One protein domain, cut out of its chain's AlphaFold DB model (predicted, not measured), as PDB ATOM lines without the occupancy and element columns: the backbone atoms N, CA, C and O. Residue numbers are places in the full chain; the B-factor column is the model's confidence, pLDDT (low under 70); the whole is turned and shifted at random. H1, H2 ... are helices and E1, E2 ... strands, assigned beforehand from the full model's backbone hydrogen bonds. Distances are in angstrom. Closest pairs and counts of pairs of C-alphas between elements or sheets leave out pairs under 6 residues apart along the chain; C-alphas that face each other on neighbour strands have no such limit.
ATOM      1  N   THR A 228       2.796  -7.022  27.992       97.94
ATOM      2  CA  THR A 228       3.958  -6.902  28.879       97.94
ATOM      3  C   THR A 228       3.507  -6.495  30.277       97.94
ATOM      4  O   THR A 228       2.763  -5.532  30.439       97.94
ATOM      5  N   TYR A 229       4.011  -7.180  31.291       98.12
ATOM      6  CA  TYR A 229       3.867  -6.844  32.700       98.12
ATOM      7  C   TYR A 229       5.243  -6.504  33.255       98.12
ATOM      8  O   TYR A 229       6.188  -7.276  33.096       98.12
ATOM      9  N   LEU A 230       5.384  -5.347  33.896       98.12
ATOM     10  CA  LEU A 230       6.628  -5.007  34.585       98.12
ATOM     11  C   LEU A 230       6.542  -5.504  36.022       98.12
ATOM     12  O   LEU A 230       5.657  -5.084  36.758       98.12
ATOM     13  N   VAL A 231       7.463  -6.372  36.423       96.62
ATOM     14  CA  VAL A 231       7.589  -6.822  37.810       96.62
ATOM     15  C   VAL A 231       8.738  -6.057  38.450       96.62
ATOM     16  O   VAL A 231       9.887  -6.231  38.053       96.62
ATOM     17  N   ALA A 232       8.434  -5.202  39.419       95.06
ATOM     18  CA  ALA A 232       9.398  -4.408  40.171       95.06
ATOM     19  C   ALA A 232       9.573  -4.985  41.584       95.06
ATOM     20  O   ALA A 232       8.602  -5.236  42.295       95.06
ATOM     21  N   VAL A 233      10.821  -5.203  41.994       93.00
ATOM     22  CA  VAL A 233      11.155  -5.810  43.287       93.00
ATOM     23  C   VAL A 233      11.595  -4.719  44.253       93.00
ATOM     24  O   VAL A 233      12.620  -4.056  44.045       93.00
ATOM     25  N   GLN A 234      10.794  -4.534  45.297       93.50
ATOM     26  CA  GLN A 234      11.036  -3.574  46.358       93.50
ATOM     27  C   GLN A 234      11.939  -4.152  47.449       93.50
ATOM     28  O   GLN A 234      11.988  -5.360  47.678       93.50
ATOM     29  N   ASN A 235      12.620  -3.248  48.146       92.19
ATOM     30  CA  ASN A 235      13.405  -3.544  49.330       92.19
ATOM     31  C   ASN A 235      12.960  -2.663  50.510       92.19
ATOM     32  O   ASN A 235      13.400  -1.513  50.604       92.19
ATOM     33  N   PRO A 236      12.052  -3.157  51.365       93.44
ATOM     34  CA  PRO A 236      11.611  -2.485  52.587       93.44
ATOM     35  C   PRO A 236      12.722  -2.039  53.559       93.44
ATOM     36  O   PRO A 236      12.515  -1.052  54.261       93.44
ATOM     37  N   ALA A 237      13.908  -2.664  53.564       92.94
ATOM     38  CA  ALA A 237      15.078  -2.211  54.335       92.94
ATOM     39  C   ALA A 237      15.644  -0.862  53.848       92.94
ATOM     40  O   ALA A 237      16.555  -0.314  54.472       92.94
ATOM     41  N   GLU A 238      15.129  -0.361  52.724       93.62
ATOM     42  CA  GLU A 238      15.285   0.999  52.215       93.62
ATOM     43  C   GLU A 238      13.888   1.597  52.014       93.62
ATOM     44  O   GLU A 238      13.381   1.700  50.890       93.62
ATOM     45  N   ILE A 239      13.235   1.959  53.115       95.69
ATOM     46  CA  ILE A 239      11.803   2.242  53.141       95.69
ATOM     47  C   ILE A 239      11.450   3.437  52.251       95.69
ATOM     48  O   ILE A 239      12.135   4.470  52.220       95.69
ATOM     49  N   ARG A 240      10.357   3.293  51.503       96.88
ATOM     50  CA  ARG A 240       9.726   4.353  50.707       96.88
ATOM     51  C   ARG A 240       8.232   4.325  50.967       96.88
ATOM     52  O   ARG A 240       7.696   3.286  51.324       96.88
ATOM     53  N   SER A 241       7.539   5.434  50.748       96.69
ATOM     54  CA  SER A 241       6.139   5.586  51.162       96.69
ATOM     55  C   SER A 241       5.200   4.461  50.703       96.69
ATOM     56  O   SER A 241       4.373   4.020  51.499       96.69
ATOM     57  N   ALA A 242       5.372   3.951  49.479       95.62
ATOM     58  CA  ALA A 242       4.621   2.822  48.919       95.62
ATOM     59  C   ALA A 242       5.274   1.435  49.141       95.62
ATOM     60  O   ALA A 242       4.983   0.496  48.394       95.62
ATOM     61  N   GLY A 243       6.141   1.279  50.144       93.56
ATOM     62  CA  GLY A 243       6.781   0.019  50.545       93.56
ATOM     63  C   GLY A 243       8.296   0.166  50.682       93.56
ATOM     64  O   GLY A 243       8.799   0.533  51.739       93.56
ATOM     65  N   GLY A 244       9.033  -0.088  49.604       94.88
ATOM     66  CA  GLY A 244      10.494   0.016  49.587       94.88
ATOM     67  C   GLY A 244      11.053   0.618  48.305       94.88
ATOM     68  O   GLY A 244      10.329   0.897  47.342       94.88
ATOM     69  N   MET A 245      12.369   0.813  48.284       95.06
ATOM     70  CA  MET A 245      13.105   1.204  47.083       95.06
ATOM     71  C   MET A 245      13.047   0.091  46.025       95.06
ATOM     72  O   MET A 245      13.205  -1.083  46.353       95.06
ATOM     73  N   VAL A 246      12.879   0.444  44.747       94.44
ATOM     74  CA  VAL A 246      12.882  -0.526  43.636       94.44
ATOM     75  C   VAL A 246      14.314  -0.787  43.156       94.44
ATOM     76  O   VAL A 246      14.898   0.012  42.419       94.44
ATOM     77  N   GLY A 247      14.898  -1.912  43.569       88.88
ATOM     78  CA  GLY A 247      16.288  -2.256  43.235       88.88
ATOM     79  C   GLY A 247      16.444  -3.016  41.917       88.88
ATOM     80  O   GLY A 247      17.377  -2.766  41.145       88.88
ATOM     81  N   THR A 248      15.523  -3.943  41.649       89.19
ATOM     82  CA  THR A 248      15.541  -4.791  40.450       89.19
ATOM     83  C   THR A 248      14.164  -4.877  39.816       89.19
ATOM     84  O   THR A 248      13.152  -4.616  40.467       89.19
ATOM     85  N   TYR A 249      14.127  -5.218  38.535       92.69
ATOM     86  CA  TYR A 249      12.888  -5.413  37.799       92.69
ATOM     87  C   TYR A 249      13.069  -6.450  36.690       92.69
ATOM     88  O   TYR A 249      14.189  -6.769  36.296       92.69
ATOM     89  N   THR A 250      11.960  -6.959  36.165       91.94
ATOM     90  CA  THR A 250      11.930  -7.761  34.939       91.94
ATOM     91  C   THR A 250      10.658  -7.461  34.146       91.94
ATOM     92  O   THR A 250       9.646  -7.042  34.711       91.94
ATOM     93  N   ALA A 251      10.712  -7.655  32.831       95.00
ATOM     94  CA  ALA A 251       9.533  -7.648  31.975       95.00
ATOM     95  C   ALA A 251       9.047  -9.090  31.774       95.00
ATOM     96  O   ALA A 251       9.825  -9.973  31.417       95.00
ATOM     97  N   VAL A 252       7.755  -9.315  31.985       94.88
ATOM     98  CA  VAL A 252       7.079 -10.590  31.746       94.88
ATOM     99  C   VAL A 252       6.129 -10.406  30.574       94.88
ATOM    100  O   VAL A 252       5.245  -9.556  30.632       94.88
ATOM    101  N   THR A 253       6.299 -11.173  29.502       95.88
ATOM    102  CA  THR A 253       5.459 -11.062  28.304       95.88
ATOM    103  C   THR A 253       4.539 -12.262  28.175       95.88
ATOM    104  O   THR A 253       5.023 -13.389  28.174       95.88
ATOM    105  N   ALA A 254       3.241 -12.040  28.016       95.00
ATOM    106  CA  ALA A 254       2.268 -13.081  27.718       95.00
ATOM    107  C   ALA A 254       1.779 -12.949  26.272       95.00
ATOM    108  O   ALA A 254       1.397 -11.861  25.837       95.00
ATOM    109  N   ASN A 255       1.811 -14.046  25.519       94.44
ATOM    110  CA  ASN A 255       1.379 -14.089  24.128       94.44
ATOM    111  C   ASN A 255       0.704 -15.434  23.848       94.44
ATOM    112  O   ASN A 255       1.367 -16.470  23.807       94.44
ATOM    113  N   LYS A 256      -0.620 -15.418  23.663       91.81
ATOM    114  CA  LYS A 256      -1.443 -16.605  23.381       91.81
ATOM    115  C   LYS A 256      -1.206 -17.764  24.359       91.81
ATOM    116  O   LYS A 256      -1.046 -18.907  23.939       91.81
ATOM    117  N   GLY A 257      -1.147 -17.472  25.658       87.81
ATOM    118  CA  GLY A 257      -0.893 -18.479  26.695       87.81
ATOM    119  C   GLY A 257       0.586 -18.737  26.981       87.81
ATOM    120  O   GLY A 257       0.901 -19.249  28.048       87.81
ATOM    121  N   MET A 258       1.508 -18.336  26.104       88.31
ATOM    122  CA  MET A 258       2.940 -18.466  26.358       88.31
ATOM    123  C   MET A 258       3.446 -17.262  27.157       88.31
ATOM    124  O   MET A 258       3.466 -16.138  26.654       88.31
ATOM    125  N   VAL A 259       3.866 -17.492  28.400       88.81
ATOM    126  CA  VAL A 259       4.441 -16.465  29.279       88.81
ATOM    127  C   VAL A 259       5.958 -16.563  29.246       88.81
ATOM    128  O   VAL A 259       6.501 -17.616  29.530       88.81
ATOM    129  N   THR A 260       6.656 -15.476  28.935       89.94
ATOM    130  CA  THR A 260       8.122 -15.392  28.951       89.94
ATOM    131  C   THR A 260       8.569 -14.440  30.048       89.94
ATOM    132  O   THR A 260       8.094 -13.308  30.111       89.94
ATOM    133  N   ILE A 261       9.497 -14.873  30.898       88.69
ATOM    134  CA  ILE A 261      10.072 -14.047  31.964       88.69
ATOM    135  C   ILE A 261      11.446 -13.543  31.513       88.69
ATOM    136  O   ILE A 261      12.351 -14.328  31.224       88.69
ATOM    137  N   GLY A 262      11.602 -12.222  31.446       87.88
ATOM    138  CA  GLY A 262      12.867 -11.574  31.126       87.88
ATOM    139  C   GLY A 262      13.934 -11.776  32.203       87.88
ATOM    140  O   GLY A 262      13.671 -12.243  33.316       87.88
ATOM    141  N   ASP A 263      15.168 -11.389  31.892       85.06
ATOM    142  CA  ASP A 263      16.208 -11.326  32.912       85.06
ATOM    143  C   ASP A 263      15.892 -10.245  33.956       85.06
ATOM    144  O   ASP A 263      15.301  -9.212  33.654       85.06
ATOM    145  N   PHE A 264      16.275 -10.509  35.206       84.69
ATOM    146  CA  PHE A 264      16.193  -9.519  36.274       84.69
ATOM    147  C   PHE A 264      17.345  -8.527  36.132       84.69
ATOM    148  O   PHE A 264      18.502  -8.892  36.361       84.69
ATOM    149  N   ASP A 265      17.002  -7.288  35.796       86.50
ATOM    150  CA  ASP A 265      17.920  -6.165  35.638       86.50
ATOM    151  C   ASP A 265      17.862  -5.227  36.848       86.50
ATOM    152  O   ASP A 265      16.907  -5.217  37.629       86.50
ATOM    153  N   THR A 266      18.905  -4.414  37.013       88.00
ATOM    154  CA  THR A 266      18.956  -3.371  38.044       88.00
ATOM    155  C   THR A 266      18.445  -2.038  37.510       88.00
ATOM    156  O   THR A 266      18.748  -1.630  36.390       88.00
ATOM    157  N   THR A 267      17.729  -1.301  38.354       89.94
ATOM    158  CA  THR A 267      17.288   0.070  38.066       89.94
ATOM    159  C   THR A 267      18.447   1.076  38.011       89.94
ATOM    160  O   THR A 267      18.292   2.172  37.472       89.94
ATOM    161  N   GLY A 268      19.635   0.721  38.524       85.94
ATOM    162  CA  GLY A 268      20.827   1.581  38.554       85.94
ATOM    163  C   GLY A 268      21.354   2.014  37.180       85.94
ATOM    164  O   GLY A 268      22.086   2.996  37.098       85.94
ATOM    165  N   GLY A 269      20.981   1.308  36.107       83.44
ATOM    166  CA  GLY A 269      21.402   1.615  34.737       83.44
ATOM    167  C   GLY A 269      20.501   2.593  33.978       83.44
ATOM    168  O   GLY A 269      20.777   2.866  32.811       83.44
ATOM    169  N   PHE A 270      19.419   3.091  34.587       93.12
ATOM    170  CA  PHE A 270      18.429   3.884  33.858       93.12
ATOM    171  C   PHE A 270      18.936   5.285  33.514       93.12
ATOM    172  O   PHE A 270      19.558   5.972  34.323       93.12
ATOM    173  N   GLN A 271      18.598   5.738  32.310       94.69
ATOM    174  CA  GLN A 271      18.693   7.134  31.918       94.69
ATOM    175  C   GLN A 271      17.578   7.937  32.584       94.69
ATOM    176  O   GLN A 271      16.411   7.537  32.557       94.69
ATOM    177  N   ASN A 272      17.948   9.099  33.116       94.44
ATOM    178  CA  ASN A 272      17.014  10.014  33.755       94.44
ATOM    179  C   ASN A 272      16.366  10.930  32.701       94.44
ATOM    180  O   ASN A 272      17.075  11.466  31.838       94.44
ATOM    181  N   PRO A 273      15.039  11.131  32.745       95.56
ATOM    182  CA  PRO A 273      14.367  12.075  31.867       95.56
ATOM    183  C   PRO A 273      14.704  13.524  32.271       95.56
ATOM    184  O   PRO A 273      14.938  13.811  33.442       95.56
ATOM    185  N   PRO A 274      14.694  14.488  31.334       94.94
ATOM    186  CA  PRO A 274      15.006  15.885  31.650       94.94
ATOM    187  C   PRO A 274      13.873  16.622  32.390       94.94
ATOM    188  O   PRO A 274      14.080  17.735  32.867       94.94
ATOM    189  N   LYS A 275      12.664  16.048  32.430       96.12
ATOM    190  CA  LYS A 275      11.463  16.607  33.067       96.12
ATOM    191  C   LYS A 275      10.462  15.499  33.404       96.12
ATOM    192  O   LYS A 275      10.564  14.402  32.855       96.12
ATOM    193  N   ALA A 276       9.475  15.822  34.239       97.00
ATOM    194  CA  ALA A 276       8.343  14.945  34.526       97.00
ATOM    195  C   ALA A 276       7.570  14.553  33.248       97.00
ATOM    196  O   ALA A 276       7.551  15.293  32.257       97.00
ATOM    197  N   PHE A 277       6.931  13.381  33.285       96.69
ATOM    198  CA  PHE A 277       6.188  12.819  32.151       96.69
ATOM    199  C   PHE A 277       4.781  13.407  31.981       96.69
ATOM    200  O   PHE A 277       4.244  13.361  30.876       96.69
ATOM    201  N   ASP A 278       4.202  13.957  33.048       96.56
ATOM    202  CA  ASP A 278       2.884  14.592  33.082       96.56
ATOM    203  C   ASP A 278       2.855  15.748  34.104       96.56
ATOM    204  O   ASP A 278       3.789  15.923  34.894       96.56
ATOM    205  N   ASP A 279       1.788  16.553  34.071       95.88
ATOM    206  CA  ASP A 279       1.614  17.700  34.976       95.88
ATOM    207  C   ASP A 279       1.460  17.259  36.439       95.88
ATOM    208  O   ASP A 279       1.954  17.931  37.346       95.88
ATOM    209  N   GLN A 280       0.850  16.091  36.673       94.88
ATOM    210  CA  GLN A 280       0.734  15.506  38.010       94.88
ATOM    211  C   GLN A 280       2.113  15.237  38.622       94.88
ATOM    212  O   GLN A 280       2.333  15.575  39.777       94.88
ATOM    213  N   GLY A 281       3.079  14.725  37.857       95.88
ATOM    214  CA  GLY A 281       4.448  14.519  38.327       95.88
ATOM    215  C   GLY A 281       5.157  15.823  38.712       95.88
ATOM    216  O   GLY A 281       6.004  15.826  39.607       95.88
ATOM    217  N   VAL A 282       4.806  16.948  38.077       96.19
ATOM    218  CA  VAL A 282       5.317  18.277  38.457       96.19
ATOM    219  C   VAL A 282       4.739  18.719  39.802       96.19
ATOM    220  O   VAL A 282       5.485  19.198  40.654       96.19
ATOM    221  N   GLU A 283       3.434  18.540  40.007       94.56
ATOM    222  CA  GLU A 283       2.752  18.844  41.270       94.56
ATOM    223  C   GLU A 283       3.249  17.940  42.411       94.56
ATOM    224  O   GLU A 283       3.657  18.424  43.466       94.56
ATOM    225  N   GLU A 284       3.324  16.630  42.169       95.62
ATOM    226  CA  GLU A 284       3.836  15.620  43.099       95.62
ATOM    227  C   GLU A 284       5.267  15.941  43.551       95.62
ATOM    228  O   GLU A 284       5.610  15.759  44.721       95.62
ATOM    229  N   ALA A 285       6.107  16.481  42.662       96.12
ATOM    230  CA  ALA A 285       7.474  16.863  42.996       96.12
ATOM    231  C   ALA A 285       7.569  18.050  43.969       96.12
ATOM    232  O   ALA A 285       8.599  18.186  44.634       96.12
ATOM    233  N   GLN A 286       6.526  18.878  44.104       93.94
ATOM    234  CA  GLN A 286       6.489  19.941  45.117       93.94
ATOM    235  C   GLN A 286       6.443  19.348  46.530       93.94
ATOM    236  O   GLN A 286       7.108  19.852  47.435       93.94
ATOM    237  N   LEU A 287       5.734  18.226  46.699       92.88
ATOM    238  CA  LEU A 287       5.659  17.502  47.965       92.88
ATOM    239  C   LEU A 287       6.833  16.533  48.127       92.88
ATOM    240  O   LEU A 287       7.595  16.615  49.088       92.88
ATOM    241  N   TYR A 288       7.016  15.627  47.169       94.62
ATOM    242  CA  TYR A 288       7.911  14.476  47.294       94.62
ATOM    243  C   TYR A 288       9.346  14.746  46.815       94.62
ATOM    244  O   TYR A 288      10.256  13.959  47.095       94.62
ATOM    245  N   GLY A 289       9.587  15.892  46.172       94.50
ATOM    246  CA  GLY A 289      10.832  16.207  45.470       94.50
ATOM    247  C   GLY A 289      10.913  15.540  44.092       94.50
ATOM    248  O   GLY A 289      10.128  14.656  43.763       94.50
ATOM    249  N   MET A 290      11.911  15.920  43.282       95.25
ATOM    250  CA  MET A 290      12.083  15.400  41.908       95.25
ATOM    251  C   MET A 290      12.229  13.872  41.828       95.25
ATOM    252  O   MET A 290      11.946  13.269  40.797       95.25
ATOM    253  N   GLN A 291      12.644  13.233  42.923       93.88
ATOM    254  CA  GLN A 291      12.794  11.781  43.023       93.88
ATOM    255  C   GLN A 291      11.522  10.982  42.726       93.88
ATOM    256  O   GLN A 291      11.622   9.812  42.367       93.88
ATOM    257  N   VAL A 292      10.349  11.612  42.824       95.81
ATOM    258  CA  VAL A 292       9.074  10.958  42.524       95.81
ATOM    259  C   VAL A 292       8.941  10.552  41.055       95.81
ATOM    260  O   VAL A 292       8.263   9.574  40.765       95.81
ATOM    261  N   TRP A 293       9.633  11.246  40.140       96.06
ATOM    262  CA  TRP A 293       9.573  10.972  38.699       96.06
ATOM    263  C   TRP A 293      10.922  10.801  38.004       96.06
ATOM    264  O   TRP A 293      10.959  10.289  36.887       96.06
ATOM    265  N   ASN A 294      12.024  11.224  38.626       95.31
ATOM    266  CA  ASN A 294      13.326  11.258  37.960       95.31
ATOM    267  C   ASN A 294      14.084   9.924  38.023       95.31
ATOM    268  O   ASN A 294      14.838   9.611  37.105       95.31
ATOM    269  N   TRP A 295      13.886   9.140  39.091       95.25
ATOM    270  CA  TRP A 295      14.637   7.906  39.335       95.25
ATOM    271  C   TRP A 295      13.707   6.708  39.559       95.25
ATOM    272  O   TRP A 295      12.818   6.778  40.411       95.25
ATOM    273  N   PRO A 296      13.921   5.579  38.856       94.44
ATOM    274  CA  PRO A 296      13.103   4.372  39.017       94.44
ATOM    275  C   PRO A 296      13.188   3.769  40.425       94.44
ATOM    276  O   PRO A 296      12.217   3.180  40.887       94.44
ATOM    277  N   GLN A 297      14.315   3.944  41.122       94.19
ATOM    278  CA  GLN A 297      14.530   3.458  42.490       94.19
ATOM    279  C   GLN A 297      13.536   4.058  43.484       94.19
ATOM    280  O   GLN A 297      13.230   3.443  44.505       94.19
ATOM    281  N   THR A 298      13.072   5.276  43.212       95.31
ATOM    282  CA  THR A 298      12.378   6.121  44.181       95.31
ATOM    283  C   THR A 298      10.993   6.543  43.724       95.31
ATOM    284  O   THR A 298      10.395   7.374  44.393       95.31
ATOM    285  N   THR A 299      10.429   5.983  42.649       96.69
ATOM    286  CA  THR A 299       9.036   6.298  42.265       96.69
ATOM    287  C   THR A 299       8.051   6.001  43.402       96.69
ATOM    288  O   THR A 299       7.044   6.686  43.562       96.69
ATOM    289  N   THR A 300       8.393   5.036  44.259       97.19
ATOM    290  CA  THR A 300       7.647   4.606  45.448       97.19
ATOM    291  C   THR A 300       7.710   5.583  46.627       97.19
ATOM    292  O   THR A 300       7.112   5.314  47.666       97.19
ATOM    293  N   VAL A 301       8.378   6.737  46.495       97.25
ATOM    294  CA  VAL A 301       8.205   7.859  47.441       97.25
ATOM    295  C   VAL A 301       6.796   8.442  47.382       97.25
ATOM    296  O   VAL A 301       6.373   9.094  48.332       97.25
ATOM    297  N   ASN A 302       6.081   8.228  46.273       97.06
ATOM    298  CA  ASN A 302       4.662   8.527  46.189       97.06
ATOM    299  C   ASN A 302       3.890   7.414  46.918       97.06
ATOM    300  O   ASN A 302       3.965   6.267  46.475       97.06
ATOM    301  N   PRO A 303       3.161   7.712  48.008       96.19
ATOM    302  CA  PRO A 303       2.345   6.724  48.710       96.19
ATOM    303  C   PRO A 303       1.185   6.184  47.867       96.19
ATOM    304  O   PRO A 303       0.672   5.116  48.181       96.19
ATOM    305  N   ASN A 304       0.779   6.893  46.809       96.50
ATOM    306  CA  ASN A 304      -0.244   6.438  45.877       96.50
ATOM    307  C   ASN A 304       0.389   5.526  44.808       96.50
ATOM    308  O   ASN A 304       0.983   6.000  43.832       96.50
ATOM    309  N   TYR A 305       0.288   4.209  44.991       97.69
ATOM    310  CA  TYR A 305       0.982   3.225  44.157       97.69
ATOM    311  C   TYR A 305       0.677   3.312  42.651       97.69
ATOM    312  O   TYR A 305       1.634   3.236  41.880       97.69
ATOM    313  N   PRO A 306      -0.564   3.539  42.178       97.69
ATOM    314  CA  PRO A 306      -0.844   3.708  40.753       97.69
ATOM    315  C   PRO A 306       0.005   4.811  40.108       97.69
ATOM    316  O   PRO A 306       0.505   4.642  38.995       97.69
ATOM    317  N   ARG A 307       0.261   5.914  40.824       97.19
ATOM    318  CA  ARG A 307       1.147   6.992  40.354       97.19
ATOM    319  C   ARG A 307       2.607   6.543  40.299       97.19
ATOM    320  O   ARG A 307       3.283   6.788  39.295       97.19
ATOM    321  N   ALA A 308       3.080   5.825  41.320       97.88
ATOM    322  CA  ALA A 308       4.421   5.235  41.330       97.88
ATOM    323  C   ALA A 308       4.620   4.214  40.189       97.88
ATOM    324  O   ALA A 308       5.654   4.222  39.516       97.88
ATOM    325  N   ALA A 309       3.615   3.374  39.932       98.44
ATOM    326  CA  ALA A 309       3.588   2.351  38.892       98.44
ATOM    327  C   ALA A 309       3.591   2.949  37.479       98.44
ATOM    328  O   ALA A 309       4.429   2.584  36.654       98.44
ATOM    329  N   VAL A 310       2.706   3.915  37.202       98.06
ATOM    330  CA  VAL A 310       2.664   4.623  35.911       98.06
ATOM    331  C   VAL A 310       3.986   5.331  35.639       98.06
ATOM    332  O   VAL A 310       4.508   5.267  34.524       98.06
ATOM    333  N   THR A 311       4.567   5.957  36.658       98.25
ATOM    334  CA  THR A 311       5.861   6.627  36.535       98.25
ATOM    335  C   THR A 311       6.994   5.636  36.273       98.25
ATOM    336  O   THR A 311       7.815   5.867  35.386       98.25
ATOM    337  N   PHE A 312       7.005   4.492  36.964       98.31
ATOM    338  CA  PHE A 312       7.966   3.415  36.717       98.31
ATOM    339  C   PHE A 312       7.856   2.865  35.286       98.31
ATOM    340  O   PHE A 312       8.866   2.739  34.591       98.31
ATOM    341  N   LYS A 313       6.630   2.627  34.798       98.06
ATOM    342  CA  LYS A 313       6.361   2.261  33.399       98.06
ATOM    343  C   LYS A 313       6.942   3.291  32.430       98.06
ATOM    344  O   LYS A 313       7.635   2.911  31.488       98.06
ATOM    345  N   ASN A 314       6.684   4.579  32.654       97.75
ATOM    346  CA  ASN A 314       7.160   5.647  31.774       97.75
ATOM    347  C   ASN A 314       8.696   5.722  31.750       97.75
ATOM    348  O   ASN A 314       9.287   5.866  30.681       97.75
ATOM    349  N   LEU A 315       9.348   5.552  32.905       97.75
ATOM    350  CA  LEU A 315      10.808   5.474  33.010       97.75
ATOM    351  C   LEU A 315      11.381   4.271  32.260       97.75
ATOM    352  O   LEU A 315      12.393   4.414  31.576       97.75
ATOM    353  N   TRP A 316      10.739   3.103  32.342       97.50
ATOM    354  CA  TRP A 316      11.154   1.916  31.593       97.50
ATOM    355  C   TRP A 316      10.984   2.101  30.075       97.50
ATOM    356  O   TRP A 316      11.898   1.809  29.300       97.50
ATOM    357  N   GLN A 317       9.856   2.673  29.642       97.00
ATOM    358  CA  GLN A 317       9.601   3.009  28.235       97.00
ATOM    359  C   GLN A 317      10.546   4.092  27.695       97.00
ATOM    360  O   GLN A 317      10.783   4.146  26.488       97.00
ATOM    361  N   TYR A 318      11.091   4.946  28.566       96.62
ATOM    362  CA  TYR A 318      12.070   5.973  28.208       96.62
ATOM    363  C   TYR A 318      13.455   5.399  27.874       96.62
ATOM    364  O   TYR A 318      14.195   6.030  27.122       96.62
ATOM    365  N   GLN A 319      13.802   4.210  28.381       95.25
ATOM    366  CA  GLN A 319      15.157   3.659  28.248       95.25
ATOM    367  C   GLN A 319      15.560   3.367  26.800       95.25
ATOM    368  O   GLN A 319      16.706   3.605  26.420       95.25
ATOM    369  N   ASP A 320      14.633   2.868  25.976       92.12
ATOM    370  CA  ASP A 320      14.910   2.600  24.568       92.12
ATOM    371  C   ASP A 320      13.650   2.610  23.677       92.12
ATOM    372  O   ASP A 320      12.500   2.540  24.119       92.12
ATOM    373  N   ALA A 321      13.876   2.694  22.361       91.94
ATOM    374  CA  ALA A 321      12.809   2.765  21.367       91.94
ATOM    375  C   ALA A 321      11.995   1.465  21.213       91.94
ATOM    376  O   ALA A 321      10.912   1.510  20.622       91.94
ATOM    377  N   LYS A 322      12.502   0.316  21.686       92.94
ATOM    378  CA  LYS A 322      11.762  -0.951  21.681       92.94
ATOM    379  C   LYS A 322      10.741  -0.942  22.815       92.94
ATOM    380  O   LYS A 322       9.569  -1.170  22.535       92.94
ATOM    381  N   ASN A 323      11.146  -0.571  24.030       94.81
ATOM    382  CA  ASN A 323      10.277  -0.481  25.208       94.81
ATOM    383  C   ASN A 323       9.108   0.481  24.973       94.81
ATOM    384  O   ASN A 323       7.969   0.176  25.315       94.81
ATOM    385  N   LYS A 324       9.350   1.607  24.290       93.25
ATOM    386  CA  LYS A 324       8.302   2.577  23.929       93.25
ATOM    387  C   LYS A 324       7.144   1.988  23.105       93.25
ATOM    388  O   LYS A 324       6.052   2.546  23.117       93.25
ATOM    389  N   LYS A 325       7.374   0.900  22.363       91.75
ATOM    390  CA  LYS A 325       6.353   0.230  21.537       91.75
ATOM    391  C   LYS A 325       5.663  -0.930  22.254       91.75
ATOM    392  O   LYS A 325       4.709  -1.476  21.709       91.75
ATOM    393  N   GLN A 326       6.159  -1.322  23.425       94.50
ATOM    394  CA  GLN A 326       5.634  -2.456  24.172       94.50
ATOM    395  C   GLN A 326       4.302  -2.098  24.830       94.50
ATOM    396  O   GLN A 326       4.140  -1.019  25.410       94.50
ATOM    397  N   ASN A 327       3.356  -3.031  24.745       95.44
ATOM    398  CA  ASN A 327       2.050  -2.931  25.380       95.44
ATOM    399  C   ASN A 327       2.172  -3.281  26.869       95.44
ATOM    400  O   ASN A 327       1.994  -4.438  27.252       95.44
ATOM    401  N   VAL A 328       2.534  -2.301  27.703       97.94
ATOM    402  CA  VAL A 328       2.626  -2.508  29.155       97.94
ATOM    403  C   VAL A 328       1.224  -2.521  29.765       97.94
ATOM    404  O   VAL A 328       0.662  -1.473  30.080       97.94
ATOM    405  N   ALA A 329       0.695  -3.730  29.934       98.06
ATOM    406  CA  ALA A 329      -0.628  -4.032  30.461       98.06
ATOM    407  C   ALA A 329      -0.741  -3.822  31.976       98.06
ATOM    408  O   ALA A 329      -1.837  -3.581  32.475       98.06
ATOM    409  N   GLY A 330       0.371  -3.904  32.707       98.31
ATOM    410  CA  GLY A 330       0.376  -3.696  34.149       98.31
ATOM    411  C   GLY A 330       1.772  -3.596  34.753       98.31
ATOM    412  O   GLY A 330       2.781  -3.906  34.113       98.31
ATOM    413  N   VAL A 331       1.816  -3.144  36.003       98.62
ATOM    414  CA  VAL A 331       3.018  -3.066  36.835       98.62
ATOM    415  C   VAL A 331       2.716  -3.735  38.169       98.62
ATOM    416  O   VAL A 331       1.811  -3.326  38.900       98.62
ATOM    417  N   ILE A 332       3.484  -4.770  38.477       98.19
ATOM    418  CA  ILE A 332       3.363  -5.599  39.670       98.19
ATOM    419  C   ILE A 332       4.566  -5.295  40.557       98.19
ATOM    420  O   ILE A 332       5.704  -5.409  40.106       98.19
ATOM    421  N   MET A 333       4.336  -4.918  41.810       96.00
ATOM    422  CA  MET A 333       5.398  -4.760  42.797       96.00
ATOM    423  C   MET A 333       5.329  -5.847  43.855       96.00
ATOM    424  O   MET A 333       4.269  -6.118  44.414       96.00
ATOM    425  N   VAL A 334       6.487  -6.448  44.111       95.44
ATOM    426  CA  VAL A 334       6.692  -7.534  45.072       95.44
ATOM    427  C   VAL A 334       7.839  -7.188  46.010       95.44
ATOM    428  O   VAL A 334       8.757  -6.460  45.630       95.44
ATOM    429  N   ASP A 335       7.824  -7.757  47.206       94.62
ATOM    430  CA  ASP A 335       8.893  -7.615  48.191       94.62
ATOM    431  C   ASP A 335       9.213  -8.963  48.881       94.62
ATOM    432  O   ASP A 335       8.598  -9.993  48.565       94.62
ATOM    433  N   PRO A 336      10.191  -9.016  49.805       94.12
ATOM    434  CA  PRO A 336      10.540 -10.252  50.499       94.12
ATOM    435  C   PRO A 336       9.418 -10.891  51.327       94.12
ATOM    436  O   PRO A 336       9.468 -12.103  51.545       94.12
ATOM    437  N   VAL A 337       8.401 -10.140  51.766       95.12
ATOM    438  CA  VAL A 337       7.241 -10.705  52.477       95.12
ATOM    439  C   VAL A 337       6.376 -11.497  51.506       95.12
ATOM    440  O   VAL A 337       5.989 -12.629  51.814       95.12
ATOM    441  N   PHE A 338       6.143 -10.956  50.307       95.62
ATOM    442  CA  PHE A 338       5.506 -11.713  49.232       95.62
ATOM    443  C   PHE A 338       6.283 -12.997  48.920       95.62
ATOM    444  O   PHE A 338       5.703 -14.085  48.913       95.62
ATOM    445  N   LEU A 339       7.604 -12.897  48.741       94.44
ATOM    446  CA  LEU A 339       8.440 -14.063  48.443       94.44
ATOM    447  C   LEU A 339       8.383 -15.114  49.555       94.44
ATOM    448  O   LEU A 339       8.226 -16.295  49.253       94.44
ATOM    449  N   GLN A 340       8.452 -14.711  50.826       95.19
ATOM    450  CA  GLN A 340       8.352 -15.635  51.956       95.19
ATOM    451  C   GLN A 340       7.019 -16.390  51.964       95.19
ATOM    452  O   GLN A 340       7.001 -17.597  52.200       95.19
ATOM    453  N   SER A 341       5.915 -15.698  51.674       95.81
ATOM    454  CA  SER A 341       4.592 -16.318  51.601       95.81
ATOM    455  C   SER A 341       4.520 -17.362  50.479       95.81
ATOM    456  O   SER A 341       4.059 -18.487  50.689       95.81
ATOM    457  N   MET A 342       5.074 -17.041  49.305       95.31
ATOM    458  CA  MET A 342       5.117 -17.962  48.167       95.31
ATOM    459  C   MET A 342       6.041 -19.164  48.416       95.31
ATOM    460  O   MET A 342       5.674 -20.288  48.076       95.31
ATOM    461  N   VAL A 343       7.200 -18.966  49.053       95.69
ATOM    462  CA  VAL A 343       8.092 -20.058  49.493       95.69
ATOM    463  C   VAL A 343       7.370 -20.954  50.501       95.69
ATOM    464  O   VAL A 343       7.343 -22.168  50.331       95.69
ATOM    465  N   GLY A 344       6.673 -20.385  51.488       95.19
ATOM    466  CA  GLY A 344       5.865 -21.162  52.435       95.19
ATOM    467  C   GLY A 344       4.776 -22.016  51.768       95.19
ATOM    468  O   GLY A 344       4.469 -23.107  52.244       95.19
ATOM    469  N   ALA A 345       4.218 -21.557  50.643       91.94
ATOM    470  CA  ALA A 345       3.224 -22.302  49.871       91.94
ATOM    471  C   ALA A 345       3.828 -23.351  48.915       91.94
ATOM    472  O   ALA A 345       3.165 -24.338  48.583       91.94
ATOM    473  N   THR A 346       5.062 -23.150  48.445       91.44
ATOM    474  CA  THR A 346       5.681 -23.972  47.386       91.44
ATOM    475  C   THR A 346       6.778 -24.914  47.870       91.44
ATOM    476  O   THR A 346       7.063 -25.897  47.186       91.44
ATOM    477  N   GLY A 347       7.292 -24.692  49.077       93.19
ATOM    478  CA  GLY A 347       8.377 -25.453  49.679       93.19
ATOM    479  C   GLY A 347       9.675 -24.653  49.764       93.19
ATOM    480  O   GLY A 347       9.817 -23.571  49.197       93.19
ATOM    481  N   ASP A 348      10.628 -25.204  50.510       96.06
ATOM    482  CA  ASP A 348      11.905 -24.550  50.776       96.06
ATOM    483  C   ASP A 348      12.791 -24.454  49.521       96.06
ATOM    484  O   ASP A 348      12.908 -25.396  48.730       96.06
ATOM    485  N   VAL A 349      13.500 -23.331  49.380       94.88
ATOM    486  CA  VAL A 349      14.420 -23.063  48.265       94.88
ATOM    487  C   VAL A 349      15.860 -23.137  48.751       94.88
ATOM    488  O   VAL A 349      16.277 -22.345  49.589       94.88
ATOM    489  N   THR A 350      16.664 -24.047  48.203       93.81
ATOM    490  CA  THR A 350      18.111 -24.090  48.480       93.81
ATOM    491  C   THR A 350      18.877 -23.251  47.458       93.81
ATOM    492  O   THR A 350      18.817 -23.543  46.268       93.81
ATOM    493  N   LEU A 351      19.591 -22.222  47.920       90.38
ATOM    494  CA  LEU A 351      20.450 -21.336  47.131       90.38
ATOM    495  C   LEU A 351      21.762 -22.027  46.708       90.38
ATOM    496  O   LEU A 351      22.131 -23.071  47.245       90.38
ATOM    497  N   GLU A 352      22.496 -21.435  45.756       85.62
ATOM    498  CA  GLU A 352      23.755 -22.000  45.217       85.62
ATOM    499  C   GLU A 352      24.834 -22.234  46.292       85.62
ATOM    500  O   GLU A 352      25.663 -23.130  46.153       85.62
ATOM    501  N   ASP A 353      24.826 -21.440  47.364       86.69
ATOM    502  CA  ASP A 353      25.750 -21.539  48.500       86.69
ATOM    503  C   ASP A 353      25.300 -22.556  49.571       86.69
ATOM    504  O   ASP A 353      25.949 -22.691  50.608       86.69
ATOM    505  N   GLY A 354      24.196 -23.275  49.332       90.31
ATOM    506  CA  GLY A 354      23.609 -24.249  50.251       90.31
ATOM    507  C   GLY A 354      22.668 -23.651  51.301       90.31
ATOM    508  O   GLY A 354      22.109 -24.399  52.102       90.31
ATOM    509  N   LYS A 355      22.463 -22.328  51.315       92.00
ATOM    510  CA  LYS A 355      21.510 -21.682  52.225       92.00
ATOM    511  C   LYS A 355      20.076 -22.052  51.852       92.00
ATOM    512  O   LYS A 355      19.730 -22.075  50.677       92.00
ATOM    513  N   VAL A 356      19.231 -22.306  52.847       95.62
ATOM    514  CA  VAL A 356      17.830 -22.692  52.633       95.62
ATOM    515  C   VAL A 356      16.905 -21.542  53.020       95.62
ATOM    516  O   VAL A 356      16.901 -21.104  54.171       95.62
ATOM    517  N   LEU A 357      16.133 -21.061  52.050       96.25
ATOM    518  CA  LEU A 357      15.044 -20.112  52.241       96.25
ATOM    519  C   LEU A 357      13.750 -20.872  52.518       96.25
ATOM    520  O   LEU A 357      13.405 -21.795  51.785       96.25
ATOM    521  N   THR A 358      13.041 -20.464  53.562       96.44
ATOM    522  CA  THR A 358      11.817 -21.101  54.052       96.44
ATOM    523  C   THR A 358      10.690 -20.076  54.168       96.44
ATOM    524  O   THR A 358      10.914 -18.862  54.073       96.44
ATOM    525  N   GLY A 359       9.477 -20.548  54.461       94.81
ATOM    526  CA  GLY A 359       8.332 -19.692  54.798       94.81
ATOM    527  C   GLY A 359       8.502 -18.840  56.071       94.81
ATOM    528  O   GLY A 359       7.606 -18.071  56.406       94.81
ATOM    529  N   GLU A 360       9.635 -18.946  56.773       94.00
ATOM    530  CA  GLU A 360       9.890 -18.269  58.052       94.00
ATOM    531  C   GLU A 360      11.104 -17.330  58.020       94.00
ATOM    532  O   GLU A 360      11.125 -16.331  58.739       94.00
ATOM    533  N   ASN A 361      12.133 -17.637  57.220       95.31
ATOM    534  CA  ASN A 361      13.407 -16.907  57.252       95.31
ATOM    535  C   ASN A 361      13.653 -15.994  56.037       95.31
ATOM    536  O   ASN A 361      14.597 -15.202  56.065       95.31
ATOM    537  N   THR A 362      12.833 -16.096  54.989       95.00
ATOM    538  CA  THR A 362      13.078 -15.441  53.695       95.00
ATOM    539  C   THR A 362      13.126 -13.915  53.820       95.00
ATOM    540  O   THR A 362      14.041 -13.294  53.278       95.00
ATOM    541  N   VAL A 363      12.224 -13.304  54.597       95.00
ATOM    542  CA  VAL A 363      12.237 -11.858  54.881       95.00
ATOM    543  C   VAL A 363      13.539 -11.469  55.580       95.00
ATOM    544  O   VAL A 363      14.290 -10.637  55.080       95.00
ATOM    545  N   ARG A 364      13.869 -12.122  56.703       95.19
ATOM    546  CA  ARG A 364      15.090 -11.833  57.480       95.19
ATOM    547  C   ARG A 364      16.354 -11.954  56.627       95.19
ATOM    548  O   ARG A 364      17.293 -11.176  56.802       95.19
ATOM    549  N   PHE A 365      16.383 -12.915  55.709       94.19
ATOM    550  CA  PHE A 365      17.510 -13.085  54.812       94.19
ATOM    551  C   PHE A 365      17.677 -11.892  53.858       94.19
ATOM    552  O   PHE A 365      18.746 -11.279  53.844       94.19
ATOM    553  N   PHE A 366      16.631 -11.537  53.104       91.88
ATOM    554  CA  PHE A 366      16.699 -10.479  52.086       91.88
ATOM    555  C   PHE A 366      16.740  -9.055  52.653       91.88
ATOM    556  O   PHE A 366      17.296  -8.169  52.001       91.88
ATOM    557  N   GLU A 367      16.197  -8.839  53.851       92.62
ATOM    558  CA  GLU A 367      16.164  -7.533  54.521       92.62
ATOM    559  C   GLU A 367      17.415  -7.279  55.381       92.62
ATOM    560  O   GLU A 367      17.789  -6.129  55.610       92.62
ATOM    561  N   LYS A 368      18.105  -8.335  55.848       93.81
ATOM    562  CA  LYS A 368      19.235  -8.205  56.785       93.81
ATOM    563  C   LYS A 368      20.440  -9.085  56.460       93.81
ATOM    564  O   LYS A 368      21.524  -8.549  56.224       93.81
ATOM    565  N   ASP A 369      20.302 -10.409  56.543       93.31
ATOM    566  CA  ASP A 369      21.474 -11.304  56.621       93.31
ATOM    567  C   ASP A 369      22.338 -11.233  55.354       93.31
ATOM    568  O   ASP A 369      23.565 -11.152  55.448       93.31
ATOM    569  N   LEU A 370      21.702 -11.119  54.184       91.31
ATOM    570  CA  LEU A 370      22.356 -10.919  52.892       91.31
ATOM    571  C   LEU A 370      23.402  -9.789  52.916       91.31
ATOM    572  O   LEU A 370      24.509  -9.958  52.406       91.31
ATOM    573  N   TYR A 371      23.074  -8.635  53.507       91.00
ATOM    574  CA  TYR A 371      23.950  -7.454  53.495       91.00
ATOM    575  C   TYR A 371      25.109  -7.551  54.488       91.00
ATOM    576  O   TYR A 371      26.108  -6.843  54.347       91.00
ATOM    577  N   ILE A 372      24.980  -8.423  55.489       91.56
ATOM    578  CA  ILE A 372      26.043  -8.736  56.444       91.56
ATOM    579  C   ILE A 372      27.013  -9.742  55.818       91.56
ATOM    580  O   ILE A 372      28.227  -9.558  55.897       91.56
ATOM    581  N   GLU A 373      26.479 -10.781  55.174       89.94
ATOM    582  CA  GLU A 373      27.252 -11.868  54.562       89.94
ATOM    583  C   GLU A 373      27.980 -11.431  53.284       89.94
ATOM    584  O   GLU A 373      29.113 -11.843  53.033       89.94
ATOM    585  N   HIS A 374      27.365 -10.540  52.504       86.50
ATOM    586  CA  HIS A 374      27.927  -9.998  51.271       86.50
ATOM    587  C   HIS A 374      28.107  -8.480  51.413       86.50
ATOM    588  O   HIS A 374      27.296  -7.717  50.917       86.50
ATOM    589  N   PRO A 375      29.156  -7.959  52.067       81.12
ATOM    590  CA  PRO A 375      29.286  -6.516  52.321       81.12
ATOM    591  C   PRO A 375      29.706  -5.691  51.088       81.12
ATOM    592  O   PRO A 375      29.683  -4.459  51.128       81.12
ATOM    593  N   LYS A 376      30.124  -6.343  49.995       81.56
ATOM    594  CA  LYS A 376      30.538  -5.682  48.750       81.56
ATOM    595  C   LYS A 376      29.347  -5.529  47.805       81.56
ATOM    596  O   LYS A 376      28.765  -6.522  47.387       81.56
ATOM    597  N   PHE A 377      29.067  -4.295  47.393       74.62
ATOM    598  CA  PHE A 377      27.911  -3.940  46.558       74.62
ATOM    599  C   PHE A 377      27.744  -4.799  45.288       74.62
ATOM    600  O   PHE A 377      26.653  -5.281  45.002       74.62
ATOM    601  N   ASN A 378      28.825  -5.047  44.540       74.38
ATOM    602  CA  ASN A 378      28.739  -5.845  43.308       74.38
ATOM    603  C   ASN A 378      28.405  -7.321  43.580       74.38
ATOM    604  O   ASN A 378      27.645  -7.920  42.819       74.38
ATOM    605  N   ASP A 379      28.930  -7.888  44.670       80.38
ATOM    606  CA  ASP A 379      28.669  -9.279  45.054       80.38
ATOM    607  C   ASP A 379      27.214  -9.441  45.522       80.38
ATOM    608  O   ASP A 379      26.563 -10.422  45.169       80.38
ATOM    609  N   GLN A 380      26.677  -8.442  46.237       77.50
ATOM    610  CA  GLN A 380      25.266  -8.391  46.648       77.50
ATOM    611  C   GLN A 380      24.335  -8.425  45.447       77.50
ATOM    612  O   GLN A 380      23.457  -9.277  45.384       77.50
ATOM    613  N   ASN A 381      24.527  -7.517  44.487       73.12
ATOM    614  CA  ASN A 381      23.630  -7.405  43.339       73.12
ATOM    615  C   ASN A 381      23.625  -8.695  42.515       73.12
ATOM    616  O   ASN A 381      22.561  -9.191  42.150       73.12
ATOM    617  N   ALA A 382      24.804  -9.285  42.287       76.50
ATOM    618  CA  ALA A 382      24.909 -10.571  41.606       76.50
ATOM    619  C   ALA A 382      24.190 -11.690  42.379       76.50
ATOM    620  O   ALA A 382      23.494 -12.506  41.771       76.50
ATOM    621  N   TYR A 383      24.324 -11.716  43.708       81.75
ATOM    622  CA  TYR A 383      23.648 -12.691  44.556       81.75
ATOM    623  C   TYR A 383      22.125 -12.504  44.545       81.75
ATOM    624  O   TYR A 383      21.405 -13.473  44.325       81.75
ATOM    625  N   VAL A 384      21.624 -11.276  44.710       78.44
ATOM    626  CA  VAL A 384      20.186 -10.950  44.685       78.44
ATOM    627  C   VAL A 384      19.566 -11.364  43.362       78.44
ATOM    628  O   VAL A 384      18.558 -12.064  43.363       78.44
ATOM    629  N   SER A 385      20.181 -11.005  42.232       74.00
ATOM    630  CA  SER A 385      19.670 -11.387  40.913       74.00
ATOM    631  C   SER A 385      19.611 -12.907  40.734       74.00
ATOM    632  O   SER A 385      18.643 -13.419  40.174       74.00
ATOM    633  N   LYS A 386      20.614 -13.652  41.219       80.88
ATOM    634  CA  LYS A 386      20.611 -15.124  41.180       80.88
ATOM    635  C   LYS A 386      19.558 -15.730  42.108       80.88
ATOM    636  O   LYS A 386      18.811 -16.606  41.678       80.88
ATOM    637  N   ALA A 387      19.474 -15.252  43.348       82.81
ATOM    638  CA  ALA A 387      18.508 -15.720  44.335       82.81
ATOM    639  C   ALA A 387      17.070 -15.445  43.875       82.81
ATOM    640  O   ALA A 387      16.242 -16.348  43.925       82.81
ATOM    641  N   ALA A 388      16.785 -14.256  43.332       78.69
ATOM    642  CA  ALA A 388      15.479 -13.910  42.773       78.69
ATOM    643  C   ALA A 388      15.086 -14.843  41.615       78.69
ATOM    644  O   ALA A 388      13.975 -15.377  41.607       78.69
ATOM    645  N   LYS A 389      16.012 -15.113  40.678       77.19
ATOM    646  CA  LYS A 389      15.791 -16.082  39.590       77.19
ATOM    647  C   LYS A 389      15.495 -17.480  40.133       77.19
ATOM    648  O   LYS A 389      14.563 -18.127  39.662       77.19
ATOM    649  N   LEU A 390      16.260 -17.941  41.121       85.56
ATOM    650  CA  LEU A 390      16.104 -19.275  41.695       85.56
ATOM    651  C   LEU A 390      14.795 -19.431  42.480       85.56
ATOM    652  O   LEU A 390      14.107 -20.431  42.302       85.56
ATOM    653  N   VAL A 391      14.435 -18.443  43.303       86.50
ATOM    654  CA  VAL A 391      13.178 -18.426  44.066       86.50
ATOM    655  C   VAL A 391      11.983 -18.397  43.120       86.50
ATOM    656  O   VAL A 391      11.086 -19.222  43.258       86.50
ATOM    657  N   MET A 392      11.993 -17.527  42.104       80.69
ATOM    658  CA  MET A 392      10.919 -17.481  41.106       80.69
ATOM    659  C   MET A 392      10.800 -18.810  40.348       80.69
ATOM    660  O   MET A 392       9.705 -19.336  40.175       80.69
ATOM    661  N   ASN A 393      11.931 -19.394  39.943       79.38
ATOM    662  CA  ASN A 393      11.962 -20.705  39.303       79.38
ATOM    663  C   ASN A 393      11.371 -21.796  40.203       79.38
ATOM    664  O   ASN A 393      10.559 -22.595  39.746       79.38
ATOM    665  N   HIS A 394      11.737 -21.804  41.482       86.19
ATOM    666  CA  HIS A 394      11.206 -22.757  42.443       86.19
ATOM    667  C   HIS A 394       9.692 -22.610  42.622       86.19
ATOM    668  O   HIS A 394       8.986 -23.614  42.549       86.19
ATOM    669  N   ILE A 395       9.202 -21.380  42.821       85.38
ATOM    670  CA  ILE A 395       7.774 -21.093  43.007       85.38
ATOM    671  C   ILE A 395       6.985 -21.625  41.818       85.38
ATOM    672  O   ILE A 395       6.010 -22.351  41.996       85.38
ATOM    673  N   LEU A 396       7.426 -21.314  40.600       78.75
ATOM    674  CA  LEU A 396       6.674 -21.699  39.419       78.75
ATOM    675  C   LEU A 396       6.762 -23.208  39.112       78.75
ATOM    676  O   LEU A 396       5.754 -23.811  38.757       78.75
ATOM    677  N   GLN A 397       7.917 -23.857  39.320       77.50
ATOM    678  CA  GLN A 397       8.056 -25.318  39.168       77.50
ATOM    679  C   GLN A 397       7.266 -26.120  40.213       77.50
ATOM    680  O   GLN A 397       6.907 -27.279  39.980       77.50
ATOM    681  N   ASN A 398       7.018 -25.528  41.382       80.81
ATOM    682  CA  ASN A 398       6.298 -26.173  42.475       80.81
ATOM    683  C   ASN A 398       4.863 -25.674  42.644       80.81
ATOM    684  O   ASN A 398       4.176 -26.156  43.543       80.81
ATOM    685  N   ALA A 399       4.371 -24.801  41.763       78.25
ATOM    686  CA  ALA A 399       2.955 -24.478  41.668       78.25
ATOM    687  C   ALA A 399       2.193 -25.682  41.092       78.25
ATOM    688  O   ALA A 399       2.279 -25.997  39.907       78.25
ATOM    689  N   LYS A 400       1.486 -26.408  41.960       72.50
ATOM    690  CA  LYS A 400       0.797 -27.664  41.644       72.50
ATOM    691  C   LYS A 400      -0.643 -27.605  42.164       72.50
ATOM    692  O   LYS A 400      -0.922 -26.898  43.130       72.50
ATOM    693  N   PRO A 401      -1.572 -28.413  41.626       66.25
ATOM    694  CA  PRO A 401      -2.938 -28.468  42.150       66.25
ATOM    695  C   PRO A 401      -3.011 -28.725  43.667       66.25
ATOM    696  O   PRO A 401      -3.886 -28.197  44.344       66.25
ATOM    697  N   SER A 402      -2.055 -29.479  44.226       66.38
ATOM    698  CA  SER A 402      -1.994 -29.805  45.656       66.38
ATOM    699  C   SER A 402      -1.697 -28.621  46.584       66.38
ATOM    700  O   SER A 402      -1.998 -28.719  47.768       66.38
ATOM    701  N   ASN A 403      -1.095 -27.531  46.092       72.81
ATOM    702  CA  ASN A 403      -0.792 -26.333  46.891       72.81
ATOM    703  C   ASN A 403      -1.455 -25.054  46.356       72.81
ATOM    704  O   ASN A 403      -1.187 -23.968  46.868       72.81
ATOM    705  N   LEU A 404      -2.369 -25.181  45.390       73.81
ATOM    706  CA  LEU A 404      -3.098 -24.055  44.806       73.81
ATOM    707  C   LEU A 404      -3.833 -23.222  45.868       73.81
ATOM    708  O   LEU A 404      -3.765 -21.999  45.841       73.81
ATOM    709  N   SER A 405      -4.476 -23.872  46.844       74.25
ATOM    710  CA  SER A 405      -5.155 -23.176  47.949       74.25
ATOM    711  C   SER A 405      -4.184 -22.328  48.783       74.25
ATOM    712  O   SER A 405      -4.457 -21.162  49.068       74.25
ATOM    713  N   SER A 406      -3.008 -22.871  49.110       81.31
ATOM    714  CA  SER A 406      -1.962 -22.145  49.839       81.31
ATOM    715  C   SER A 406      -1.379 -20.990  49.023       81.31
ATOM    716  O   SER A 406      -1.141 -19.926  49.582       81.31
ATOM    717  N   LEU A 407      -1.200 -21.167  47.711       86.19
ATOM    718  CA  LEU A 407      -0.748 -20.114  46.796       86.19
ATOM    719  C   LEU A 407      -1.762 -18.971  46.676       86.19
ATOM    720  O   LEU A 407      -1.388 -17.807  46.786       86.19
ATOM    721  N   LEU A 408      -3.045 -19.291  46.497       83.88
ATOM    722  CA  LEU A 408      -4.117 -18.293  46.450       83.88
ATOM    723  C   LEU A 408      -4.238 -17.550  47.783       83.88
ATOM    724  O   LEU A 408      -4.408 -16.333  47.802       83.88
ATOM    725  N   LYS A 409      -4.089 -18.261  48.906       85.75
ATOM    726  CA  LYS A 409      -4.018 -17.628  50.225       85.75
ATOM    727  C   LYS A 409      -2.820 -16.682  50.331       85.75
ATOM    728  O   LYS A 409      -3.008 -15.547  50.752       85.75
ATOM    729  N   ALA A 410      -1.625 -17.116  49.928       92.56
ATOM    730  CA  ALA A 410      -0.423 -16.283  49.930       92.56
ATOM    731  C   ALA A 410      -0.611 -15.006  49.092       92.56
ATOM    732  O   ALA A 410      -0.294 -13.907  49.548       92.56
ATOM    733  N   LEU A 411      -1.205 -15.130  47.900       93.06
ATOM    734  CA  LEU A 411      -1.534 -14.010  47.016       93.06
ATOM    735  C   LEU A 411      -2.507 -13.012  47.675       93.06
ATOM    736  O   LEU A 411      -2.270 -11.803  47.674       93.06
ATOM    737  N   ARG A 412      -3.586 -13.504  48.291       91.12
ATOM    738  CA  ARG A 412      -4.585 -12.663  48.973       91.12
ATOM    739  C   ARG A 412      -4.036 -11.989  50.225       91.12
ATOM    740  O   ARG A 412      -4.267 -10.802  50.432       91.12
ATOM    741  N   ASP A 413      -3.298 -12.724  51.051       92.00
ATOM    742  CA  ASP A 413      -2.720 -12.188  52.285       92.00
ATOM    743  C   ASP A 413      -1.710 -11.075  51.961       92.00
ATOM    744  O   ASP A 413      -1.712 -10.026  52.604       92.00
ATOM    745  N   THR A 414      -0.879 -11.266  50.933       95.25
ATOM    746  CA  THR A 414       0.149 -10.290  50.524       95.25
ATOM    747  C   THR A 414      -0.434  -9.071  49.811       95.25
ATOM    748  O   THR A 414       0.062  -7.966  50.016       95.25
ATOM    749  N   THR A 415      -1.517  -9.223  49.042       95.75
ATOM    750  CA  THR A 415      -2.259  -8.073  48.488       95.75
ATOM    751  C   THR A 415      -2.985  -7.284  49.572       95.75
ATOM    752  O   THR A 415      -2.889  -6.061  49.609       95.75
ATOM    753  N   SER A 416      -3.633  -7.969  50.518       92.00
ATOM    754  CA  SER A 416      -4.320  -7.329  51.647       92.00
ATOM    755  C   SER A 416      -3.360  -6.536  52.540       92.00
ATOM    756  O   SER A 416      -3.676  -5.419  52.951       92.00
ATOM    757  N   SER A 417      -2.165  -7.080  52.781       89.69
ATOM    758  CA  SER A 417      -1.106  -6.454  53.585       89.69
ATOM    759  C   SER A 417      -0.183  -5.515  52.794       89.69
ATOM    760  O   SER A 417       0.814  -5.044  53.333       89.69
ATOM    761  N   SER A 418      -0.517  -5.188  51.537       90.19
ATOM    762  CA  SER A 418       0.247  -4.260  50.683       90.19
ATOM    763  C   SER A 418       1.694  -4.686  50.363       90.19
ATOM    764  O   SER A 418       2.507  -3.843  49.975       90.19
ATOM    765  N   HIS A 419       2.018  -5.973  50.466       94.88
ATOM    766  CA  HIS A 419       3.313  -6.566  50.087       94.88
ATOM    767  C   HIS A 419       3.333  -7.109  48.644       94.88
ATOM    768  O   HIS A 419       4.393  -7.339  48.059       94.88
ATOM    769  N   LEU A 420       2.150  -7.258  48.042       96.75
ATOM    770  CA  LEU A 420       1.950  -7.402  46.605       96.75
ATOM    771  C   LEU A 420       1.033  -6.276  46.123       96.75
ATOM    772  O   LEU A 420      -0.121  -6.199  46.538       96.75
ATOM    773  N   LYS A 421       1.541  -5.417  45.240       97.69
ATOM    774  CA  LYS A 421       0.762  -4.332  44.631       97.69
ATOM    775  C   LYS A 421       0.652  -4.521  43.130       97.69
ATOM    776  O   LYS A 421       1.605  -4.953  42.483       97.69
ATOM    777  N   ILE A 422      -0.501  -4.197  42.565       98.19
ATOM    778  CA  ILE A 422      -0.815  -4.426  41.158       98.19
ATOM    779  C   ILE A 422      -1.495  -3.180  40.610       98.19
ATOM    780  O   ILE A 422      -2.501  -2.719  41.133       98.19
ATOM    781  N   TRP A 423      -0.926  -2.641  39.539       98.31
ATOM    782  CA  TRP A 423      -1.551  -1.614  38.724       98.31
ATOM    783  C   TRP A 423      -1.814  -2.216  37.353       98.31
ATOM    784  O   TRP A 423      -0.901  -2.786  36.750       98.31
ATOM    785  N   MET A 424      -3.038  -2.068  36.860       97.94
ATOM    786  CA  MET A 424      -3.438  -2.494  35.523       97.94
ATOM    787  C   MET A 424      -3.714  -1.272  34.658       97.94
ATOM    788  O   MET A 424      -4.217  -0.255  35.130       97.94
ATOM    789  N   GLN A 425      -3.394  -1.364  33.368       96.31
ATOM    790  CA  GLN A 425      -3.694  -0.293  32.422       96.31
ATOM    791  C   GLN A 425      -5.204  -0.105  32.232       96.31
ATOM    792  O   GLN A 425      -5.652   1.021  32.016       96.31
ATOM    793  N   LYS A 426      -5.971  -1.198  32.285       95.12
ATOM    794  CA  LYS A 426      -7.434  -1.183  32.259       95.12
ATOM    795  C   LYS A 426      -7.960  -1.441  33.668       95.12
ATOM    796  O   LYS A 426      -7.591  -2.448  34.267       95.12
ATOM    797  N   GLN A 427      -8.825  -0.558  34.162       93.69
ATOM    798  CA  GLN A 427      -9.408  -0.693  35.499       93.69
ATOM    799  C   GLN A 427     -10.312  -1.927  35.598       93.69
ATOM    800  O   GLN A 427     -10.172  -2.686  36.546       93.69
ATOM    801  N   ASP A 428     -11.118  -2.204  34.568       91.12
ATOM    802  CA  ASP A 428     -12.010  -3.373  34.526       91.12
ATOM    803  C   ASP A 428     -11.263  -4.705  34.747       91.12
ATOM    804  O   ASP A 428     -11.786  -5.618  35.377       91.12
ATOM    805  N   GLU A 429     -10.010  -4.818  34.280       92.19
ATOM    806  CA  GLU A 429      -9.184  -6.011  34.516       92.19
ATOM    807  C   GLU A 429      -8.752  -6.124  35.987       92.19
ATOM    808  O   GLU A 429      -8.672  -7.229  36.521       92.19
ATOM    809  N   PHE A 430      -8.462  -4.999  36.650       93.94
ATOM    810  CA  PHE A 430      -8.168  -4.978  38.084       93.94
ATOM    811  C   PHE A 430      -9.417  -5.310  38.905       93.94
ATOM    812  O   PHE A 430      -9.360  -6.182  39.772       93.94
ATOM    813  N   ASP A 431     -10.541  -4.671  38.588       91.19
ATOM    814  CA  ASP A 431     -11.809  -4.849  39.293       91.19
ATOM    815  C   ASP A 431     -12.290  -6.302  39.196       91.19
ATOM    816  O   ASP A 431     -12.655  -6.891  40.212       91.19
ATOM    817  N   ALA A 432     -12.174  -6.931  38.023       87.81
ATOM    818  CA  ALA A 432     -12.488  -8.346  37.849       87.81
ATOM    819  C   ALA A 432     -11.597  -9.261  38.721       87.81
ATOM    820  O   ALA A 432     -12.080 -10.235  39.301       87.81
ATOM    821  N   MET A 433     -10.303  -8.957  38.897       90.06
ATOM    822  CA  MET A 433      -9.447  -9.727  39.820       90.06
ATOM    823  C   MET A 433      -9.869  -9.566  41.292       90.06
ATOM    824  O   MET A 433      -9.717 -10.505  42.077       90.06
ATOM    825  N   VAL A 434     -10.390  -8.396  41.675       90.75
ATOM    826  CA  VAL A 434     -10.903  -8.137  43.030       90.75
ATOM    827  C   VAL A 434     -12.237  -8.846  43.259       90.75
ATOM    828  O   VAL A 434     -12.370  -9.592  44.227       90.75
ATOM    829  N   GLN A 435     -13.203  -8.669  42.353       84.94
ATOM    830  CA  GLN A 435     -14.558  -9.235  42.450       84.94
ATOM    831  C   GLN A 435     -14.539 -10.763  42.535       84.94
ATOM    832  O   GLN A 435     -15.303 -11.379  43.276       84.94
ATOM    833  N   THR A 436     -13.584 -11.379  41.848       79.25
ATOM    834  CA  THR A 436     -13.404 -12.835  41.827       79.25
ATOM    835  C   THR A 436     -12.612 -13.363  43.027       79.25
ATOM    836  O   THR A 436     -12.414 -14.570  43.180       79.25
ATOM    837  N   GLY A 437     -12.144 -12.469  43.903       80.50
ATOM    838  CA  GLY A 437     -11.387 -12.801  45.102       80.50
ATOM    839  C   GLY A 437      -9.976 -13.327  44.828       80.50
ATOM    840  O   GLY A 437      -9.380 -13.922  45.733       80.50
ATOM    841  N   LEU A 438      -9.436 -13.139  43.617       84.38
ATOM    842  CA  LEU A 438      -8.049 -13.485  43.295       84.38
ATOM    843  C   LEU A 438      -7.082 -12.595  44.082       84.38
ATOM    844  O   LEU A 438      -6.097 -13.080  44.640       84.38
ATOM    845  N   ILE A 439      -7.390 -11.301  44.154       92.19
ATOM    846  CA  ILE A 439      -6.618 -10.301  44.892       92.19
ATOM    847  C   ILE A 439      -7.531  -9.502  45.818       92.19
ATOM    848  O   ILE A 439      -8.740  -9.439  45.623       92.19
ATOM    849  N   ASN A 440      -6.949  -8.889  46.844       93.81
ATOM    850  CA  ASN A 440      -7.649  -7.895  47.648       93.81
ATOM    851  C   ASN A 440      -7.576  -6.510  46.977       93.81
ATOM    852  O   ASN A 440      -6.568  -6.196  46.349       93.81
ATOM    853  N   GLU A 441      -8.593  -5.666  47.162       93.38
ATOM    854  CA  GLU A 441      -8.629  -4.278  46.663       93.38
ATOM    855  C   GLU A 441      -7.413  -3.439  47.095       93.38
ATOM    856  O   GLU A 441      -6.910  -2.625  46.318       93.38
ATOM    857  N   ASN A 442      -6.838  -3.723  48.273       93.44
ATOM    858  CA  ASN A 442      -5.607  -3.087  48.749       93.44
ATOM    859  C   ASN A 442      -4.397  -3.332  47.829       93.44
ATOM    860  O   ASN A 442      -3.412  -2.597  47.921       93.44
ATOM    861  N   ALA A 443      -4.462  -4.305  46.907       96.25
ATOM    862  CA  ALA A 443      -3.456  -4.491  45.861       96.25
ATOM    863  C   ALA A 443      -3.250  -3.223  45.022       96.25
ATOM    864  O   ALA A 443      -2.147  -3.011  44.519       96.25
ATOM    865  N   ALA A 444      -4.276  -2.376  44.877       96.50
ATOM    866  CA  ALA A 444      -4.160  -1.120  44.146       96.50
ATOM    867  C   ALA A 444      -3.152  -0.173  44.807       96.50
ATOM    868  O   ALA A 444      -2.554   0.651  44.123       96.50
ATOM    869  N   GLY A 445      -2.943  -0.287  46.127       94.81
ATOM    870  CA  GLY A 445      -2.049   0.579  46.894       94.81
ATOM    871  C   GLY A 445      -2.421   2.063  46.812       94.81
ATOM    872  O   GLY A 445      -1.537   2.919  46.819       94.81
TER     873      GLY A 445
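AT A GLANCE: This is residues 228 to 445 of the 716 residues of the protein "Chemotaxis protein" of Bifidobacterium primatium (UniProt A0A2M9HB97). A twisted five-stranded sheet stands in the middle, with H3 and H4 over one face and H2 and H1 beyond them. H5 stands up from the opposite face with H6, H7 and H8 gathered round it, while H9 and H10 lie by the E5 edge. The 218 printed residues hold ten named helices and five strands, along the chain E1 E2 E3 H1 H2 H3 H4 E4 H5 H6 H7 H8 E5 H9 H10; the sheet is mixed, in the order E3 E2 E1 E4 E5. The class is mixed, helices and strands, and the whole is compact, with a radius of gyration of the C-alphas of 17.1 A and spans of 47 by 45 by 31 A.

IN THESE COORDINATES: E1, residues 228 to 240, begins at C-alpha 228 (3.958, -6.902, 28.879) and bends by 116 degrees at residue 237. E2, 243 to 255, spans 30.4 A and bends by 84 degrees at 247. The other strands are E3, 258 to 261, E4, 328 to 334, and E5, 420 to 424. The helices are H1, 279 to 288, H2, 291 to 294, H3, 296 to 301, H4, 305 to 319, 21.3 A, H5, 336 to 346, H6, 362 to 373, H7, 377 to 398, 31.3 A, H8, 401 to 416, 23.2 A, H9, 427 to 435, and H10, 441 to 444, ending at C-alpha 444 (-4.160, -1.120, 44.146).

HOW THE PARTS SIT: E1, E2 and E3 form a meander, each strand the antiparallel neighbour of the one before, with N 231 and O 250 at 2.9 A and N 260 and O 253 at 2.8 A. E1 and E4 are parallel (N 232 to O 332, 2.8 A); E4 and E5 are antiparallel (N 331 to O 423, 2.8 A). H3 and H4, a helical hairpin, touch at Thr 299 and Ala 308, closest C-alphas 4.8 A apart. H2 touches H1, C-alphas of Val 292 and Ala 285 closest at 6.1 A. H5 touches H8, opposite ways at a shallow tilt of 18 degrees, closest C-alphas Ala 345 and Ser 406, 5.2 A. It also touches H6 (Pro 336 and Val 363, 5.0 A) and, with residues 391 to 398 of H7 alone, H7 (Thr 346 and Asn 398, 5.4 A). H10 stands at the sheet's level; H9 only grazes the sheet. In H4, H5, H7 and H9 every O i to N i+4 pair is within hydrogen-bond range; H1 has 4 of 6, H6 5 of 8, H8 10 of 12, and H3 0 of 2, with 1 of 3 O i to N i+3 pairs; H2 and H10 are too short for such a pair.

THE WHOLE: The C-alphas of Pro 274 and Ser 402, the two farthest apart, are 50.7 A apart. The printed part has no cut; the links E3 to H1 and H5 to H6 are long. Mean pLDDT of the printed part is 91.4, and residues 401 to 402 are under 70.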